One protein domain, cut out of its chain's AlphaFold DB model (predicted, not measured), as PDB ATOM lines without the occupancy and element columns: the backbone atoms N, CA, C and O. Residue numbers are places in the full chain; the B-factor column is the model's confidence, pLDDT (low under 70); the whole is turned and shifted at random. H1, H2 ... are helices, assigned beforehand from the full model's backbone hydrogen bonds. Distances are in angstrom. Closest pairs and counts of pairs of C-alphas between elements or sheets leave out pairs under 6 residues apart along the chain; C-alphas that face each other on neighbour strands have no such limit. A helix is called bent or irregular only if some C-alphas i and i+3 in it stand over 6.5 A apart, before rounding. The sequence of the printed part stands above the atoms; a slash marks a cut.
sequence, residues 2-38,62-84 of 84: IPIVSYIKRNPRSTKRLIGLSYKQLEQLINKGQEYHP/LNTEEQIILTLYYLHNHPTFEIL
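What this domain is: This is residues 2 to 38 and 62 to 84 of the 84 residues of the protein "Transposase family protein" of Moorea sp. SIO1F2 (UniProt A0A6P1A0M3). The longest helix, H3, runs along one side, and H4 sets out from beside its residues 30 to 34 at a steep angle. H1 and H2 pack on H4, H1 crossing it, while residues 78 to 84, with short H5, stick out. There are 60 residues printed, with five named helices in the order H1 to H5 and no named strand, an all-helix class. The whole is compact, with a radius of gyration of the C-alphas of 11.6 A and spans of 31 by 28 by 20 A.

Where its parts are: Find C-alpha 23 at (105.619, 117.070, 72.979); from there H3 runs 23.6 A to residue 38, only just irregular, with C-alphas 35 and 38 6.53 A apart. H4, residues 64 to 77, covers 20.0 A from (109.705, 131.543, 79.733). H1 is residues 3 to 10, 10.7 A. H2 is residues 12 to 19, 11.2 A, only just irregular: C-alphas 13 and 16 are 6.9 A apart. H5 is residues 79 to 82, 5.8 A.

How they stand to each other: H4, the hub, touches H3 at a steep tilt of 54 degrees, opposite ways; their closest C-alphas, Ile 30 and Glu 65, are 6.0 A apart. H2 touches H4, closest at the C-alphas of Ile 19 and Tyr 73, 4.9 A. H1 touches H4 about perpendicular, 81 degrees, with C-alphas 5 and 66 closest at 6.5 A. H1 and H3 are only just apart, closest 8.2 A. In H1 and H4 every O i to N i+4 pair is within hydrogen-bond range; H2 has 2 of 4, H3 11 of 12, and H5 is too short for one.

The domain as a whole: C-alphas 10 and 84 are farthest apart, 33.3 A. Residues 39 to 61 are not printed; C-alphas 38 and 62 stand 15.3 A apart across this cut. The links printed whole are tight. Residues 79 to 84 have pLDDT under 70.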
ATOM      1  N   ILE A   2     119.542 127.097  75.185       79.50
ATOM      2  CA  ILE A   2     120.057 126.006  76.025       79.50
ATOM      3  C   ILE A   2     120.087 124.678  75.241       79.50
ATOM      4  O   ILE A   2     119.098 124.359  74.573       79.50
ATOM      5  N   PRO A   3     121.153 123.855  75.364       86.06
ATOM      6  CA  PRO A   3     121.292 122.602  74.617       86.06
ATOM      7  C   PRO A   3     120.100 121.639  74.733       86.06
ATOM      8  O   PRO A   3     119.665 121.093  73.717       86.06
ATOM      9  N   ILE A   4     119.532 121.460  75.935       86.56
ATOM     10  CA  ILE A   4     118.390 120.552  76.155       86.56
ATOM     11  C   ILE A   4     117.118 121.033  75.445       86.56
ATOM     12  O   ILE A   4     116.396 120.233  74.853       86.56
ATOM     13  N   VAL A   5     116.884 122.348  75.407       89.19
ATOM     14  CA  VAL A   5     115.734 122.953  74.716       89.19
ATOM     15  C   VAL A   5     115.847 122.715  73.213       89.19
ATOM     16  O   VAL A   5     114.902 122.247  72.577       89.19
ATOM     17  N   SER A   6     117.031 122.955  72.643       89.81
ATOM     18  CA  SER A   6     117.303 122.666  71.233       89.81
ATOM     19  C   SER A   6     117.182 121.173  70.912       89.81
ATOM     20  O   SER A   6     116.754 120.805  69.819       89.81
ATOM     21  N   TYR A   7     117.567 120.296  71.840       91.00
ATOM     22  CA  TYR A   7     117.464 118.851  71.656       91.00
ATOM     23  C   TYR A   7     116.008 118.375  71.605       91.00
ATOM     24  O   TYR A   7     115.659 117.634  70.686       91.00
ATOM     25  N   ILE A   8     115.162 118.835  72.531       89.69
ATOM     26  CA  ILE A   8     113.737 118.474  72.588       89.69
ATOM     27  C   ILE A   8     113.010 118.921  71.315       89.69
ATOM     28  O   ILE A   8     112.294 118.121  70.716       89.69
ATOM     29  N   LYS A   9     113.265 120.150  70.842       88.06
ATOM     30  CA  LYS A   9     112.681 120.665  69.588       88.06
ATOM     31  C   LYS A   9     113.047 119.818  68.370       88.06
ATOM     32  O   LYS A   9     112.209 119.584  67.508       88.06
ATOM     33  N   ARG A  10     114.290 119.328  68.300       92.44
ATOM     34  CA  ARG A  10     114.750 118.455  67.205       92.44
ATOM     35  C   ARG A  10     114.231 117.022  67.320       92.44
ATOM     36  O   ARG A  10     114.116 116.341  66.308       92.44
ATOM     37  N   ASN A  11     113.923 116.560  68.532       90.62
ATOM     38  CA  ASN A  11     113.587 115.165  68.815       90.62
ATOM     39  C   ASN A  11     112.275 115.044  69.609       90.62
ATOM     40  O   ASN A  11     112.289 114.557  70.746       90.62
ATOM     41  N   PRO A  12     111.113 115.388  69.022       88.88
ATOM     42  CA  PRO A  12     109.837 115.430  69.740       88.88
ATOM     43  C   PRO A  12     109.426 114.073  70.336       88.88
ATOM     44  O   PRO A  12     108.764 114.025  71.373       88.88
ATOM     45  N   ARG A  13     109.875 112.957  69.744       89.88
ATOM     46  CA  ARG A  13     109.641 111.595  70.261       89.88
ATOM     47  C   ARG A  13     110.343 111.327  71.597       89.88
ATOM     48  O   ARG A  13     109.828 110.573  72.414       89.88
ATOM     49  N   SER A  14     111.498 111.952  71.825       86.06
ATOM     50  CA  SER A  14     112.301 111.769  73.045       86.06
ATOM     51  C   SER A  14     111.785 112.576  74.241       86.06
ATOM     52  O   SER A  14     112.107 112.252  75.380       86.06
ATOM     53  N   THR A  15     110.933 113.578  73.995       88.31
ATOM     54  CA  THR A  15     110.396 114.502  75.006       88.31
ATOM     55  C   THR A  15     109.809 113.772  76.211       88.31
ATOM     56  O   THR A  15     110.163 114.068  77.347       88.31
ATOM     57  N   LYS A  16     108.999 112.731  75.974       90.06
ATOM     58  CA  LYS A  16     108.349 111.980  77.058       90.06
ATOM     59  C   LYS A  16     109.345 111.298  77.990       90.06
ATOM     60  O   LYS A  16     109.105 111.247  79.186       90.06
ATOM     61  N   ARG A  17     110.460 110.805  77.451       89.88
ATOM     62  CA  ARG A  17     111.526 110.185  78.243       89.88
ATOM     63  C   ARG A  17     112.348 111.220  79.015       89.88
ATOM     64  O   ARG A  17     112.851 110.902  80.077       89.88
ATOM     65  N   LEU A  18     112.534 112.416  78.460       89.62
ATOM     66  CA  LEU A  18     113.417 113.433  79.040       89.62
ATOM     67  C   LEU A  18     112.758 114.277  80.130       89.62
ATOM     68  O   LEU A  18     113.448 114.735  81.034       89.62
ATOM     69  N   ILE A  19     111.455 114.530  80.014       90.44
ATOM     70  CA  ILE A  19     110.726 115.447  80.902       90.44
ATOM     71  C   ILE A  19     109.396 114.868  81.410       90.44
ATOM     72  O   ILE A  19     108.598 115.589  81.999       90.44
ATOM     73  N   GLY A  20     109.095 113.602  81.115       88.25
ATOM     74  CA  GLY A  20     107.843 112.950  81.520       88.25
ATOM     75  C   GLY A  20     106.587 113.349  80.727       88.25
ATOM     76  O   GLY A  20     105.523 112.777  80.954       88.25
ATOM     77  N   LEU A  21     106.676 114.286  79.771       90.94
ATOM     78  CA  LEU A  21     105.529 114.820  79.016       90.94
ATOM     79  C   LEU A  21     105.628 114.562  77.512       90.94
ATOM     80  O   LEU A  21     106.705 114.613  76.918       90.94
ATOM     81  N   SER A  22     104.488 114.332  76.854       93.06
ATOM     82  CA  SER A  22     104.467 114.319  75.388       93.06
ATOM     83  C   SER A  22     104.736 115.719  74.826       93.06
ATOM     84  O   SER A  22     104.400 116.725  75.447       93.06
ATOM     85  N   TYR A  23     105.298 115.791  73.619       92.69
ATOM     86  CA  TYR A  23     105.619 117.070  72.979       92.69
ATOM     87  C   TYR A  23     104.387 117.982  72.818       92.69
ATOM     88  O   TYR A  23     104.449 119.166  73.127       92.69
ATOM     89  N   LYS A  24     103.223 117.416  72.470       93.50
ATOM     90  CA  LYS A  24     101.957 118.164  72.386       93.50
ATOM     91  C   LYS A  24     101.528 118.747  73.739       93.50
ATOM     92  O   LYS A  24     101.053 119.877  73.800       93.50
ATOM     93  N   GLN A  25     101.690 117.988  74.826       93.75
ATOM     94  CA  GLN A  25     101.408 118.488  76.178       93.75
ATOM     95  C   GLN A  25     102.388 119.592  76.577       93.75
ATOM     96  O   GLN A  25     101.974 120.570  77.196       93.75
ATOM     97  N   LEU A  26     103.660 119.461  76.194       93.19
ATOM     98  CA  LEU A  26     104.673 120.484  76.429       93.19
ATOM     99  C   LEU A  26     104.319 121.799  75.718       93.19
ATOM    100  O   LEU A  26     104.336 122.846  76.357       93.19
ATOM    101  N   GLU A  27     103.933 121.760  74.441       93.81
ATOM    102  CA  GLU A  27     103.513 122.960  73.699       93.81
ATOM    103  C   GLU A  27     102.294 123.634  74.340       93.81
ATOM    104  O   GLU A  27     102.279 124.847  74.552       93.81
ATOM    105  N   GLN A  28     101.288 122.844  74.727       95.56
ATOM    106  CA  GLN A  28     100.118 123.363  75.439       95.56
ATOM    107  C   GLN A  28     100.494 124.018  76.774       95.56
ATOM    108  O   GLN A  28      99.920 125.047  77.136       95.56
ATOM    109  N   LEU A  29     101.445 123.435  77.508       94.06
ATOM    110  CA  LEU A  29     101.924 123.972  78.776       94.06
ATOM    111  C   LEU A  29     102.698 125.279  78.582       94.06
ATOM    112  O   LEU A  29     102.470 126.224  79.333       94.06
ATOM    113  N   ILE A  30     103.570 125.351  77.573       94.12
ATOM    114  CA  ILE A  30     104.329 126.564  77.246       94.12
ATOM    115  C   ILE A  30     103.368 127.705  76.907       94.12
ATOM    116  O   ILE A  30     103.489 128.780  77.492       94.12
ATOM    117  N   ASN A  31     102.372 127.460  76.050       94.81
ATOM    118  CA  ASN A  31     101.385 128.475  75.671       94.81
ATOM    119  C   ASN A  31     100.595 128.978  76.887       94.81
ATOM    120  O   ASN A  31     100.539 130.180  77.149       94.81
ATOM    121  N   LYS A  32     100.061 128.059  77.704       94.06
ATOM    122  CA  LYS A  32      99.355 128.424  78.943       94.06
ATOM    123  C   LYS A  32     100.256 129.187  79.914       94.06
ATOM    124  O   LYS A  32      99.810 130.148  80.536       94.06
ATOM    125  N   GLY A  33     101.517 128.779  80.046       91.44
ATOM    126  CA  GLY A  33     102.501 129.436  80.901       91.44
ATOM    127  C   GLY A  33     102.809 130.860  80.441       91.44
ATOM    128  O   GLY A  33     102.843 131.774  81.263       91.44
ATOM    129  N   GLN A  34     102.964 131.071  79.133       92.69
ATOM    130  CA  GLN A  34     103.181 132.392  78.541       92.69
ATOM    131  C   GLN A  34     101.985 133.330  78.741       92.69
ATOM    132  O   GLN A  34     102.189 134.511  79.007       92.69
ATOM    133  N   GLU A  35     100.753 132.820  78.682       92.56
ATOM    134  CA  GLU A  35      99.547 133.611  78.956       92.56
ATOM    135  C   GLU A  35      99.340 133.898  80.449       92.56
ATOM    136  O   GLU A  35      98.897 134.986  80.831       92.56
ATOM    137  N   TYR A  36      99.630 132.919  81.308       92.19
ATOM    138  CA  TYR A  36      99.396 133.010  82.748       92.19
ATOM    139  C   TYR A  36     100.444 133.867  83.461       92.19
ATOM    140  O   TYR A  36     100.103 134.663  84.337       92.19
ATOM    141  N   HIS A  37     101.718 133.743  83.078       89.44
ATOM    142  CA  HIS A  37     102.829 134.436  83.729       89.44
ATOM    143  C   HIS A  37     102.649 135.964  83.841       89.44
ATOM    144  O   HIS A  37     102.786 136.490  84.951       89.44
ATOM    145  N   PRO A  38     102.303 136.713  82.771       87.56
ATOM    146  CA  PRO A  38     102.110 138.158  82.875       87.56
ATOM    147  C   PRO A  38     100.898 138.522  83.742       87.56
ATOM    148  O   PRO A  38     100.975 139.481  84.513       87.56
ATOM    149  N   LEU A  62     117.006 133.700  81.042       88.31
ATOM    150  CA  LEU A  62     116.204 132.663  80.404       88.31
ATOM    151  C   LEU A  62     114.848 133.209  79.976       88.31
ATOM    152  O   LEU A  62     114.212 133.953  80.733       88.31
ATOM    153  N   ASN A  63     114.388 132.791  78.800       89.62
ATOM    154  CA  ASN A  63     113.011 133.033  78.383       89.62
ATOM    155  C   ASN A  63     112.033 132.066  79.093       89.62
ATOM    156  O   ASN A  63     112.442 131.071  79.694       89.62
ATOM    157  N   THR A  64     110.729 132.349  79.040       88.88
ATOM    158  CA  THR A  64     109.705 131.543  79.733       88.88
ATOM    159  C   THR A  64     109.702 130.076  79.290       88.88
ATOM    160  O   THR A  64     109.526 129.185  80.113       88.88
ATOM    161  N   GLU A  65     109.920 129.808  78.001       91.06
ATOM    162  CA  GLU A  65     109.976 128.444  77.463       91.06
ATOM    163  C   GLU A  65     111.171 127.666  78.036       91.06
ATOM    164  O   GLU A  65     111.025 126.541  78.516       91.06
ATOM    165  N   GLU A  66     112.347 128.287  78.028       92.00
ATOM    166  CA  GLU A  66     113.594 127.759  78.568       92.00
ATOM    167  C   GLU A  66     113.474 127.460  80.061       92.00
ATOM    168  O   GLU A  66     113.904 126.397  80.505       92.00
ATOM    169  N   GLN A  67     112.846 128.360  80.824       91.81
ATOM    170  CA  GLN A  67     112.573 128.149  82.245       91.81
ATOM    171  C   GLN A  67     111.667 126.936  82.470       91.81
ATOM    172  O   GLN A  67     111.989 126.086  83.299       91.81
ATOM    173  N   ILE A  68     110.559 126.825  81.728       92.50
ATOM    174  CA  ILE A  68     109.615 125.705  81.851       92.50
ATOM    175  C   ILE A  68     110.315 124.379  81.542       92.50
ATOM    176  O   ILE A  68     110.252 123.449  82.343       92.50
ATOM    177  N   ILE A  69     111.017 124.294  80.408       92.69
ATOM    178  CA  ILE A  69     111.692 123.064  79.982       92.69
ATOM    179  C   ILE A  69     112.783 122.661  80.975       92.69
ATOM    180  O   ILE A  69     112.859 121.489  81.339       92.69
ATOM    181  N   LEU A  70     113.609 123.608  81.433       91.75
ATOM    182  CA  LEU A  70     114.631 123.319  82.439       91.75
ATOM    183  C   LEU A  70     114.012 122.823  83.739       91.75
ATOM    184  O   LEU A  70     114.484 121.837  84.290       91.75
ATOM    185  N   THR A  71     112.946 123.473  84.205       91.12
ATOM    186  CA  THR A  71     112.270 123.092  85.450       91.12
ATOM    187  C   THR A  71     111.745 121.664  85.355       91.12
ATOM    188  O   THR A  71     112.034 120.849  86.221       91.12
ATOM    189  N   LEU A  72     111.049 121.325  84.268       91.56
ATOM    190  CA  LEU A  72     110.533 119.973  84.044       91.56
ATOM    191  C   LEU A  72     111.648 118.934  83.931       91.56
ATOM    192  O   LEU A  72     111.531 117.847  84.485       91.56
ATOM    193  N   TYR A  73     112.735 119.268  83.236       90.88
ATOM    194  CA  TYR A  73     113.899 118.396  83.146       90.88
ATOM    195  C   TYR A  73     114.505 118.139  84.527       90.88
ATOM    196  O   TYR A  73     114.765 116.989  84.872       90.88
ATOM    197  N   TYR A  74     114.683 119.184  85.339       90.06
ATOM    198  CA  TYR A  74     115.217 119.034  86.688       90.06
ATOM    199  C   TYR A  74     114.297 118.193  87.573       90.06
ATOM    200  O   TYR A  74     114.760 117.227  88.170       90.06
ATOM    201  N   LEU A  75     112.998 118.504  87.596       87.88
ATOM    202  CA  LEU A  75     112.001 117.768  88.377       87.88
ATOM    203  C   LEU A  75     111.906 116.293  87.968       87.88
ATOM    204  O   LEU A  75     111.730 115.435  88.820       87.88
ATOM    205  N   HIS A  76     112.027 115.989  86.675       88.00
ATOM    206  CA  HIS A  76     111.909 114.617  86.185       88.00
ATOM    207  C   HIS A  76     113.158 113.768  86.445       88.00
ATOM    208  O   HIS A  76     113.042 112.564  86.655       88.00
ATOM    209  N   ASN A  77     114.351 114.369  86.395       84.88
ATOM    210  CA  ASN A  77     115.614 113.623  86.419       84.88
ATOM    211  C   ASN A  77     116.336 113.670  87.774       84.88
ATOM    212  O   ASN A  77     117.252 112.876  87.987       84.88
ATOM    213  N   HIS A  78     115.958 114.573  88.684       82.50
ATOM    214  CA  HIS A  78     116.568 114.671  90.010       82.50
ATOM    215  C   HIS A  78     115.590 114.210  91.104       82.50
ATOM    216  O   HIS A  78     114.713 114.978  91.498       82.50
ATOM    217  N   PRO A  79     115.764 112.989  91.649       64.88
ATOM    218  CA  PRO A  79     114.862 112.413  92.653       64.88
ATOM    219  C   PRO A  79     114.891 113.150  94.001       64.88
ATOM    220  O   PRO A  79     114.022 112.950  94.839       64.88
ATOM    221  N   THR A  80     115.853 114.050  94.219       60.84
ATOM    222  CA  THR A  80     115.920 114.897  95.418       60.84
ATOM    223  C   THR A  80     114.710 115.818  95.588       60.84
ATOM    224  O   THR A  80     114.482 116.294  96.694       60.84
ATOM    225  N   PHE A  81     113.918 116.055  94.536       53.81
ATOM    226  CA  PHE A  81     112.677 116.827  94.635       53.81
ATOM    227  C   PHE A  81     111.503 116.067  95.270       53.81
ATOM    228  O   PHE A  81     110.545 116.715  95.672       53.81
ATOM    229  N   GLU A  82     111.564 114.738  95.408       53.41
ATOM    230  CA  GLU A  82     110.537 113.965  96.133       53.41
ATOM    231  C   GLU A  82     110.726 114.002  97.663       53.41
ATOM    232  O   GLU A  82     109.876 113.509  98.398       53.41
ATOM    233  N   ILE A  83     111.836 114.572  98.150       57.56
ATOM    234  CA  ILE A  83     112.254 114.515  99.565       57.56
ATOM    235  C   ILE A  83     111.985 115.845 100.317       57.56
ATOM    236  O   ILE A  83     112.252 115.935 101.515       57.56
ATOM    237  N   LEU A  84     111.434 116.872  99.657       43.44
ATOM    238  CA  LEU A  84     111.064 118.165 100.268       43.44
ATOM    239  C   LEU A  84     109.560 118.261 100.536       43.44
ATOM    240  O   LEU A  84     109.209 118.842 101.587       43.44
TER     241      LEU A  84